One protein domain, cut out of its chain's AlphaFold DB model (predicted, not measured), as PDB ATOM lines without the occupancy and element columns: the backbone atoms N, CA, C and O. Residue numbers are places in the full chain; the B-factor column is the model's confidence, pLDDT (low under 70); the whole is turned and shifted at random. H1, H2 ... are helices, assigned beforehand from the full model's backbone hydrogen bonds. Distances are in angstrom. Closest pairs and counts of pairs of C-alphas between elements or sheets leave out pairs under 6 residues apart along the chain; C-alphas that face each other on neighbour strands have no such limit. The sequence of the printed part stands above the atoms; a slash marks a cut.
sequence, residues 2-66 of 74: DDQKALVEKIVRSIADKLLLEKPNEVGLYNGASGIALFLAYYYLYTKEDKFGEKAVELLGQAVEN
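This is residues 2 to 66 of the 74 residues of an uncharacterized protein of marine bacterium AO1-C (UniProt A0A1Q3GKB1). What is the main picture? H2 and H3 pack side by side as a helical hairpin; H1 meets H2 with residues 16 to 19, and its residues 2 to 11 stick out as an arm. What makes it up? The printed part has 65 residues, with named helices H1, H2, H3 in that order: all helix. It is compact, radius of gyration of the C-alphas 12.4 A, spanning 43 by 21 by 16 A.

Where is H1? Residues 2 to 19, 25.8 A long, begin at C-alpha 2 (-15.879, -99.495, -44.798). And the others? H2 is residues 33 to 47, 20.6 A; H3, residues 50 to 65, 22.5 A, ends at C-alpha 65 (-1.556, -80.958, -8.483).

What does H1 touch? The hairpin H1 and H2 touches through residues 16 to 19 of H1 alone, at a steep tilt of 43 degrees, opposite ways; the closest C-alphas, Leu 19 and Ile 36, are 6.6 A apart. And H3? The hairpin H2 and H3 touches at a shallow tilt of 25 degrees, opposite ways; the closest C-alphas, Ala 37 and Ala 56, are 4.1 A apart. In H1, H2 and H3 every O i to N i+4 pair is within hydrogen-bond range.

How large? The farthest C-alphas, Asp 2 and Asn 66, are 43.5 A apart. Any cut or low confidence? The printed part has no cut; the 13-residue link H1 to H2 is long, and residue 66 is under pLDDT 70.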
ATOM      1  N   ASP A   2     -15.286-100.759 -45.267       80.19
ATOM      2  CA  ASP A   2     -15.879 -99.495 -44.798       80.19
ATOM      3  C   ASP A   2     -16.832 -99.665 -43.603       80.19
ATOM      4  O   ASP A   2     -16.726 -98.921 -42.629       80.19
ATOM      5  N   ASP A   3     -17.664-100.712 -43.593       89.88
ATOM      6  CA  ASP A   3     -18.581-100.985 -42.469       89.88
ATOM      7  C   ASP A   3     -17.848-101.257 -41.150       89.88
ATOM      8  O   ASP A   3     -18.277-100.838 -40.075       89.88
ATOM      9  N   GLN A   4     -16.701-101.939 -41.229       94.38
ATOM     10  CA  GLN A   4     -15.878-102.238 -40.060       94.38
ATOM     11  C   GLN A   4     -15.228-100.967 -39.511       94.38
ATOM     12  O   GLN A   4     -15.201-100.773 -38.297       94.38
ATOM     13  N   LYS A   5     -14.743-100.081 -40.389       94.31
ATOM     14  CA  LYS A   5     -14.184 -98.787 -39.990       94.31
ATOM     15  C   LYS A   5     -15.245 -97.918 -39.309       94.31
ATOM     16  O   LYS A   5     -15.004 -97.437 -38.205       94.31
ATOM     17  N   ALA A   6     -16.428 -97.792 -39.910       95.56
ATOM     18  CA  ALA A   6     -17.533 -97.021 -39.340       95.56
ATOM     19  C   ALA A   6     -17.977 -97.569 -37.972       95.56
ATOM     20  O   ALA A   6     -18.251 -96.807 -37.041       95.56
ATOM     21  N   LEU A   7     -18.008 -98.898 -37.816       96.44
ATOM     22  CA  LEU A   7     -18.306 -99.531 -36.536       96.44
ATOM     23  C   LEU A   7     -17.251 -99.194 -35.473       96.44
ATOM     24  O   LEU A   7     -17.615 -98.833 -34.353       96.44
ATOM     25  N   VAL A   8     -15.962 -99.281 -35.815       96.44
ATOM     26  CA  VAL A   8     -14.864 -98.931 -34.899       96.44
ATOM     27  C   VAL A   8     -14.952 -97.465 -34.487       96.44
ATOM     28  O   VAL A   8     -14.888 -97.175 -33.296       96.44
ATOM     29  N   GLU A   9     -15.181 -96.547 -35.425       96.44
ATOM     30  CA  GLU A   9     -15.343 -95.119 -35.126       96.44
ATOM     31  C   GLU A   9     -16.500 -94.873 -34.147       96.44
ATOM     32  O   GLU A   9     -16.340 -94.143 -33.167       96.44
ATOM     33  N   LYS A  10     -17.640 -95.550 -34.339       97.88
ATOM     34  CA  LYS A  10     -18.788 -95.463 -33.425       97.88
ATOM     35  C   LYS A  10     -18.465 -95.995 -32.025       97.88
ATOM     36  O   LYS A  10     -18.888 -95.401 -31.033       97.88
ATOM     37  N   ILE A  11     -17.732 -97.105 -31.933       98.25
ATOM     38  CA  ILE A  11     -17.315 -97.692 -30.651       98.25
ATOM     39  C   ILE A  11     -16.356 -96.747 -29.924       98.25
ATOM     40  O   ILE A  11     -16.592 -96.425 -28.762       98.25
ATOM     41  N   VAL A  12     -15.317 -96.261 -30.608       98.25
ATOM     42  CA  VAL A  12     -14.321 -95.346 -30.029       98.25
ATOM     43  C   VAL A  12     -14.987 -94.055 -29.565       98.25
ATOM     44  O   VAL A  12     -14.713 -93.593 -28.459       98.25
ATOM     45  N   ARG A  13     -15.925 -93.514 -30.350       98.38
ATOM     46  CA  ARG A  13     -16.683 -92.324 -29.955       98.38
ATOM     47  C   ARG A  13     -17.529 -92.555 -28.710       98.38
ATOM     48  O   ARG A  13     -17.510 -91.734 -27.802       98.38
ATOM     49  N   SER A  14     -18.222 -93.690 -28.636       98.56
ATOM     50  CA  SER A  14     -19.002 -94.072 -27.453       98.56
ATOM     51  C   SER A  14     -18.128 -94.193 -26.201       98.56
ATOM     52  O   SER A  14     -18.531 -93.761 -25.123       98.56
ATOM     53  N   ILE A  15     -16.910 -94.730 -26.336       98.50
ATOM     54  CA  ILE A  15     -15.928 -94.775 -25.245       98.50
ATOM     55  C   ILE A  15     -15.518 -93.352 -24.841       98.50
ATOM     56  O   ILE A  15     -15.581 -93.024 -23.661       98.50
ATOM     57  N   ALA A  16     -15.166 -92.492 -25.800       98.56
ATOM     58  CA  ALA A  16     -14.773 -91.111 -25.525       98.56
ATOM     59  C   ALA A  16     -15.878 -90.307 -24.824       98.56
ATOM     60  O   ALA A  16     -15.610 -89.615 -23.845       98.56
ATOM     61  N   ASP A  17     -17.124 -90.438 -25.284       98.38
ATOM     62  CA  ASP A  17     -18.270 -89.751 -24.688       98.38
ATOM     63  C   ASP A  17     -18.542 -90.233 -23.247       98.38
ATOM     64  O   ASP A  17     -18.910 -89.423 -22.399       98.38
ATOM     65  N   LYS A  18     -18.298 -91.513 -22.929       98.38
ATOM     66  CA  LYS A  18     -18.345 -92.010 -21.539       98.38
ATOM     67  C   LYS A  18     -17.217 -91.428 -20.690       98.38
ATOM     68  O   LYS A  18     -17.471 -90.945 -19.593       98.38
ATOM     69  N   LEU A  19     -15.995 -91.425 -21.217       97.69
ATOM     70  CA  LEU A  19     -14.810 -90.924 -20.521       97.69
ATOM     71  C   LEU A  19     -14.873 -89.422 -20.205       97.69
ATOM     72  O   LEU A  19     -14.275 -88.985 -19.226       97.69
ATOM     73  N   LEU A  20     -15.635 -88.631 -20.970       98.19
ATOM     74  CA  LEU A  20     -15.910 -87.227 -20.636       98.19
ATOM     75  C   LEU A  20     -16.645 -87.057 -19.296       98.19
ATOM     76  O   LEU A  20     -16.499 -86.022 -18.644       98.19
ATOM     77  N   LEU A  21     -17.436 -88.053 -18.891       96.88
ATOM     78  CA  LEU A  21     -18.243 -88.022 -17.670       96.88
ATOM     79  C   LEU A  21     -17.502 -88.589 -16.452       96.88
ATOM     80  O   LEU A  21     -17.960 -88.402 -15.323       96.88
ATOM     81  N   GLU A  22     -16.375 -89.267 -16.672       95.06
ATOM     82  CA  GLU A  22     -15.603 -89.905 -15.612       95.06
ATOM     83  C   GLU A  22     -14.950 -88.881 -14.676       95.06
ATOM     84  O   GLU A  22     -14.501 -87.797 -15.074       95.06
ATOM     85  N   LYS A  23     -14.892 -89.260 -13.399       92.69
ATOM     86  CA  LYS A  23     -14.244 -88.511 -12.316       92.69
ATOM     87  C   LYS A  23     -13.316 -89.463 -11.565       92.69
ATOM     88  O   LYS A  23     -13.683 -89.959 -10.499       92.69
ATOM     89  N   PRO A  24     -12.170 -89.809 -12.170       90.50
ATOM     90  CA  PRO A  24     -11.233 -90.757 -11.589       90.50
ATOM     91  C   PRO A  24     -10.675 -90.209 -10.275       90.50
ATOM     92  O   PRO A  24     -10.272 -89.052 -10.198       90.50
ATOM     93  N   ASN A  25     -10.635 -91.063  -9.254       86.19
ATOM     94  CA  ASN A  25     -10.036 -90.728  -7.961       86.19
ATOM     95  C   ASN A  25      -8.558 -91.132  -7.881       86.19
ATOM     96  O   ASN A  25      -7.879 -90.679  -6.970       86.19
ATOM     97  N   GLU A  26      -8.079 -91.969  -8.807       87.31
ATOM     98  CA  GLU A  26      -6.698 -92.448  -8.860       87.31
ATOM     99  C   GLU A  26      -5.879 -91.705  -9.918       87.31
ATOM    100  O   GLU A  26      -6.325 -91.490 -11.054       87.31
ATOM    101  N   VAL A  27      -4.638 -91.374  -9.565       85.31
ATOM    102  CA  VAL A  27      -3.642 -90.848 -10.502       85.31
ATOM    103  C   VAL A  27      -2.837 -92.028 -11.045       85.31
ATOM    104  O   VAL A  27      -1.897 -92.505 -10.421       85.31
ATOM    105  N   GLY A  28      -3.226 -92.542 -12.211       87.62
ATOM    106  CA  GLY A  28      -2.596 -93.724 -12.794       87.62
ATOM    107  C   GLY A  28      -2.854 -93.860 -14.288       87.62
ATOM    108  O   GLY A  28      -3.882 -93.427 -14.804       87.62
ATOM    109  N   LEU A  29      -1.904 -94.465 -15.004       88.56
ATOM    110  CA  LEU A  29      -2.053 -94.722 -16.439       88.56
ATOM    111  C   LEU A  29      -3.016 -95.885 -16.717       88.56
ATOM    112  O   LEU A  29      -3.787 -95.819 -17.665       88.56
ATOM    113  N   TYR A  30      -2.955 -96.946 -15.907       88.06
ATOM    114  CA  TYR A  30      -3.722 -98.170 -16.141       88.06
ATOM    115  C   TYR A  30      -5.203 -98.018 -15.759       88.06
ATOM    116  O   TYR A  30      -6.066 -98.315 -16.577       88.06
ATOM    117  N   ASN A  31      -5.486 -97.490 -14.562       86.94
ATOM    118  CA  ASN A  31      -6.844 -97.389 -14.002       86.94
ATOM    119  C   ASN A  31      -7.217 -95.972 -13.524       86.94
ATOM    120  O   ASN A  31      -8.151 -95.811 -12.744       86.94
ATOM    121  N   GLY A  32      -6.497 -94.936 -13.963       91.00
ATOM    122  CA  GLY A  32      -6.637 -93.594 -13.397       91.00
ATOM    123  C   GLY A  32      -6.769 -92.462 -14.415       91.00
ATOM    124  O   GLY A  32      -6.881 -92.664 -15.628       91.00
ATOM    125  N   ALA A  33      -6.731 -91.238 -13.885       94.19
ATOM    126  CA  ALA A  33      -6.923 -89.995 -14.627       94.19
ATOM    127  C   ALA A  33      -5.970 -89.836 -15.814       94.19
ATOM    128  O   ALA A  33      -6.385 -89.393 -16.885       94.19
ATOM    129  N   SER A  34      -4.713 -90.255 -15.655       92.75
ATOM    130  CA  SER A  34      -3.686 -90.132 -16.690       92.75
ATOM    131  C   SER A  34      -3.988 -90.993 -17.921       92.75
ATOM    132  O   SER A  34      -3.742 -90.554 -19.042       92.75
ATOM    133  N   GLY A  35      -4.555 -92.193 -17.742       95.25
ATOM    134  CA  GLY A  35      -4.974 -93.056 -18.853       95.25
ATOM    135  C   GLY A  35      -6.139 -92.472 -19.643       95.25
ATOM    136  O   GLY A  35      -6.102 -92.421 -20.875       95.25
ATOM    137  N   ILE A  36      -7.138 -91.957 -18.924       97.25
ATOM    138  CA  ILE A  36      -8.291 -91.281 -19.526       97.25
ATOM    139  C   ILE A  36      -7.832 -90.046 -20.305       97.25
ATOM    140  O   ILE A  36      -8.191 -89.879 -21.472       97.25
ATOM    141  N   ALA A  37      -6.994 -89.210 -19.692       97.12
ATOM    142  CA  ALA A  37      -6.476 -88.009 -20.326       97.12
ATOM    143  C   ALA A  37      -5.651 -88.319 -21.580       97.12
ATOM    144  O   ALA A  37      -5.823 -87.657 -22.601       97.12
ATOM    145  N   LEU A  38      -4.800 -89.351 -21.536       97.31
ATOM    146  CA  LEU A  38      -4.011 -89.781 -22.689       97.31
ATOM    147  C   LEU A  38      -4.913 -90.181 -23.861       97.31
ATOM    148  O   LEU A  38      -4.718 -89.709 -24.983       97.31
ATOM    149  N   PHE A  39      -5.920 -91.017 -23.599       98.06
ATOM    150  CA  PHE A  39      -6.881 -91.425 -24.620       98.06
ATOM    151  C   PHE A  39      -7.610 -90.214 -25.223       98.06
ATOM    152  O   PHE A  39      -7.654 -90.070 -26.446       98.06
ATOM    153  N   LEU A  40      -8.144 -89.321 -24.383       98.50
ATOM    154  CA  LEU A  40      -8.896 -88.147 -24.832       98.50
ATOM    155  C   LEU A  40      -8.023 -87.147 -25.604       98.50
ATOM    156  O   LEU A  40      -8.485 -86.588 -26.596       98.50
ATOM    157  N   ALA A  41      -6.751 -86.981 -25.232       98.44
ATOM    158  CA  ALA A  41      -5.804 -86.147 -25.969       98.44
ATOM    159  C   ALA A  41      -5.552 -86.684 -27.389       98.44
ATOM    160  O   ALA A  41      -5.619 -85.930 -28.362       98.44
ATOM    161  N   TYR A  42      -5.327 -87.993 -27.545       98.56
ATOM    162  CA  TYR A  42      -5.205 -88.598 -28.876       98.56
ATOM    163  C   TYR A  42      -6.508 -88.505 -29.671       98.56
ATOM    164  O   TYR A  42      -6.479 -88.239 -30.876       98.56
ATOM    165  N   TYR A  43      -7.654 -88.681 -29.013       98.50
ATOM    166  CA  TYR A  43      -8.942 -88.584 -29.686       98.50
ATOM    167  C   TYR A  43      -9.264 -87.152 -30.130       98.50
ATOM    168  O   TYR A  43      -9.793 -86.957 -31.226       98.50
ATOM    169  N   TYR A  44      -8.859 -86.141 -29.359       98.62
ATOM    170  CA  TYR A  44      -8.850 -84.745 -29.794       98.62
ATOM    171  C   TYR A  44      -7.963 -84.550 -31.027       98.62
ATOM    172  O   TYR A  44      -8.396 -83.956 -32.010       98.62
ATOM    173  N   LEU A  45      -6.738 -85.088 -31.033       98.31
ATOM    174  CA  LEU A  45      -5.852 -84.956 -32.193       98.31
ATOM    175  C   LEU A  45      -6.459 -85.556 -33.467       98.31
ATOM    176  O   LEU A  45      -6.208 -85.012 -34.547       98.31
ATOM    177  N   TYR A  46      -7.256 -86.618 -33.332       97.38
ATOM    178  CA  TYR A  46      -7.965 -87.281 -34.422       97.38
ATOM    179  C   TYR A  46      -9.234 -86.534 -34.875       97.38
ATOM    180  O   TYR A  46      -9.400 -86.293 -36.067       97.38
ATOM    181  N   THR A  47     -10.116 -86.153 -33.947       97.75
ATOM    182  CA  THR A  47     -11.437 -85.559 -34.255       97.75
ATOM    183  C   THR A  47     -11.428 -84.039 -34.386       97.75
ATOM    184  O   THR A  47     -12.285 -83.482 -35.066       97.75
ATOM    185  N   LYS A  48     -10.477 -83.372 -33.724       98.19
ATOM    186  CA  LYS A  48     -10.423 -81.919 -33.504       98.19
ATOM    187  C   LYS A  48     -11.611 -81.345 -32.718       98.19
ATOM    188  O   LYS A  48     -11.859 -80.150 -32.792       98.19
ATOM    189  N   GLU A  49     -12.331 -82.165 -31.950       98.50
ATOM    190  CA  GLU A  49     -13.402 -81.683 -31.067       98.50
ATOM    191  C   GLU A  49     -12.833 -81.233 -29.707       98.50
ATOM    192  O   GLU A  49     -12.399 -82.065 -28.905       98.50
ATOM    193  N   ASP A  50     -12.872 -79.925 -29.432       98.56
ATOM    194  CA  ASP A  50     -12.193 -79.291 -28.285       98.56
ATOM    195  C   ASP A  50     -12.556 -79.893 -26.922       98.56
ATOM    196  O   ASP A  50     -11.674 -80.073 -26.083       98.56
ATOM    197  N   LYS A  51     -13.811 -80.325 -26.731       98.44
ATOM    198  CA  LYS A  51     -14.291 -80.950 -25.482       98.44
ATOM    199  C   LYS A  51     -13.402 -82.098 -24.983       98.44
ATOM    200  O   LYS A  51     -13.267 -82.305 -23.780       98.44
ATOM    201  N   PHE A  52     -12.794 -82.862 -25.896       98.69
ATOM    202  CA  PHE A  52     -11.907 -83.966 -25.529       98.69
ATOM    203  C   PHE A  52     -10.538 -83.456 -25.062       98.69
ATOM    204  O   PHE A  52      -9.987 -83.979 -24.096       98.69
ATOM    205  N   GLY A  53     -10.011 -82.414 -25.711       98.56
ATOM    206  CA  GLY A  53      -8.755 -81.775 -25.324       98.56
ATOM    207  C   GLY A  53      -8.873 -81.050 -23.984       98.56
ATOM    208  O   GLY A  53      -8.021 -81.222 -23.118       98.56
ATOM    209  N   GLU A  54      -9.966 -80.313 -23.778       98.50
ATOM    210  CA  GLU A  54     -10.260 -79.618 -22.519       98.50
ATOM    211  C   GLU A  54     -10.320 -80.592 -21.340       98.50
ATOM    212  O   GLU A  54      -9.643 -80.386 -20.332       98.50
ATOM    213  N   LYS A  55     -11.049 -81.706 -21.491       97.94
ATOM    214  CA  LYS A  55     -11.123 -82.728 -20.441       97.94
ATOM    215  C   LYS A  55      -9.771 -83.392 -20.179       97.94
ATOM    216  O   LYS A  55      -9.444 -83.677 -19.028       97.94
ATOM    217  N   ALA A  56      -8.973 -83.637 -21.218       97.88
ATOM    218  CA  ALA A  56      -7.631 -84.188 -21.049       97.88
ATOM    219  C   ALA A  56      -6.729 -83.249 -20.229       97.88
ATOM    220  O   ALA A  56      -6.032 -83.709 -19.326       97.88
ATOM    221  N   VAL A  57      -6.775 -81.940 -20.499       97.06
ATOM    222  CA  VAL A  57      -6.024 -80.930 -19.735       97.06
ATOM    223  C   VAL A  57      -6.511 -80.851 -18.289       97.06
ATOM    224  O   VAL A  57      -5.682 -80.836 -17.384       97.06
ATOM    225  N   GLU A  58      -7.828 -80.862 -18.057       95.50
ATOM    226  CA  GLU A  58      -8.421 -80.881 -16.711       95.50
ATOM    227  C   GLU A  58      -7.880 -82.053 -15.876       95.50
ATOM    228  O   GLU A  58      -7.378 -81.859 -14.768       95.50
ATOM    229  N   LEU A  59      -7.938 -83.269 -16.426       94.50
ATOM    230  CA  LEU A  59      -7.509 -84.490 -15.740       94.50
ATOM    231  C   LEU A  59      -5.991 -84.535 -15.505       94.50
ATOM    232  O   LEU A  59      -5.546 -84.999 -14.456       94.50
ATOM    233  N   LEU A  60      -5.183 -84.033 -16.447       90.81
ATOM    234  CA  LEU A  60      -3.732 -83.922 -16.258       90.81
ATOM    235  C   LEU A  60      -3.368 -82.868 -15.211       90.81
ATOM    236  O   LEU A  60      -2.466 -83.109 -14.413       90.81
ATOM    237  N   GLY A  61      -4.072 -81.735 -15.179       88.06
ATOM    238  CA  GLY A  61      -3.894 -80.719 -14.141       88.06
ATOM    239  C   GLY A  61      -4.107 -81.309 -12.747       88.06
ATOM    240  O   GLY A  61      -3.232 -81.200 -11.892       88.06
ATOM    241  N   GLN A  62      -5.200 -82.054 -12.559       83.75
ATOM    242  CA  GLN A  62      -5.494 -82.749 -11.298       83.75
ATOM    243  C   GLN A  62      -4.406 -83.761 -10.907       83.75
ATOM    244  O   GLN A  62      -4.043 -83.847  -9.733       83.75
ATOM    245  N   ALA A  63      -3.878 -84.507 -11.883       77.56
ATOM    246  CA  ALA A  63      -2.816 -85.490 -11.670       77.56
ATOM    247  C   ALA A  63      -1.483 -84.852 -11.244       77.56
ATOM    248  O   ALA A  63      -0.736 -85.446 -10.468       77.56
ATOM    249  N   VAL A  64      -1.178 -83.649 -11.742       79.00
ATOM    250  CA  VAL A  64       0.047 -82.911 -11.395       79.00
ATOM    251  C   VAL A  64      -0.092 -82.182 -10.057       79.00
ATOM    252  O   VAL A  64       0.878 -82.105  -9.308       79.00
ATOM    253  N   GLU A  65      -1.281 -81.668  -9.739       75.06
ATOM    254  CA  GLU A  65      -1.556 -80.958  -8.483       75.06
ATOM    255  C   GLU A  65      -1.692 -81.903  -7.276       75.06
ATOM    256  O   GLU A  65      -1.412 -81.491  -6.151       75.06
ATOM    257  N   ASN A  66      -2.041 -83.178  -7.496       64.88
ATOM    258  CA  ASN A  66      -2.148 -84.204  -6.451       64.88
ATOM    259  C   ASN A  66      -1.215 -85.410  -6.701       64.88
ATOM    260  O   ASN A  66      -1.691 -86.533  -6.871       64.88
TER     261      ASN A  66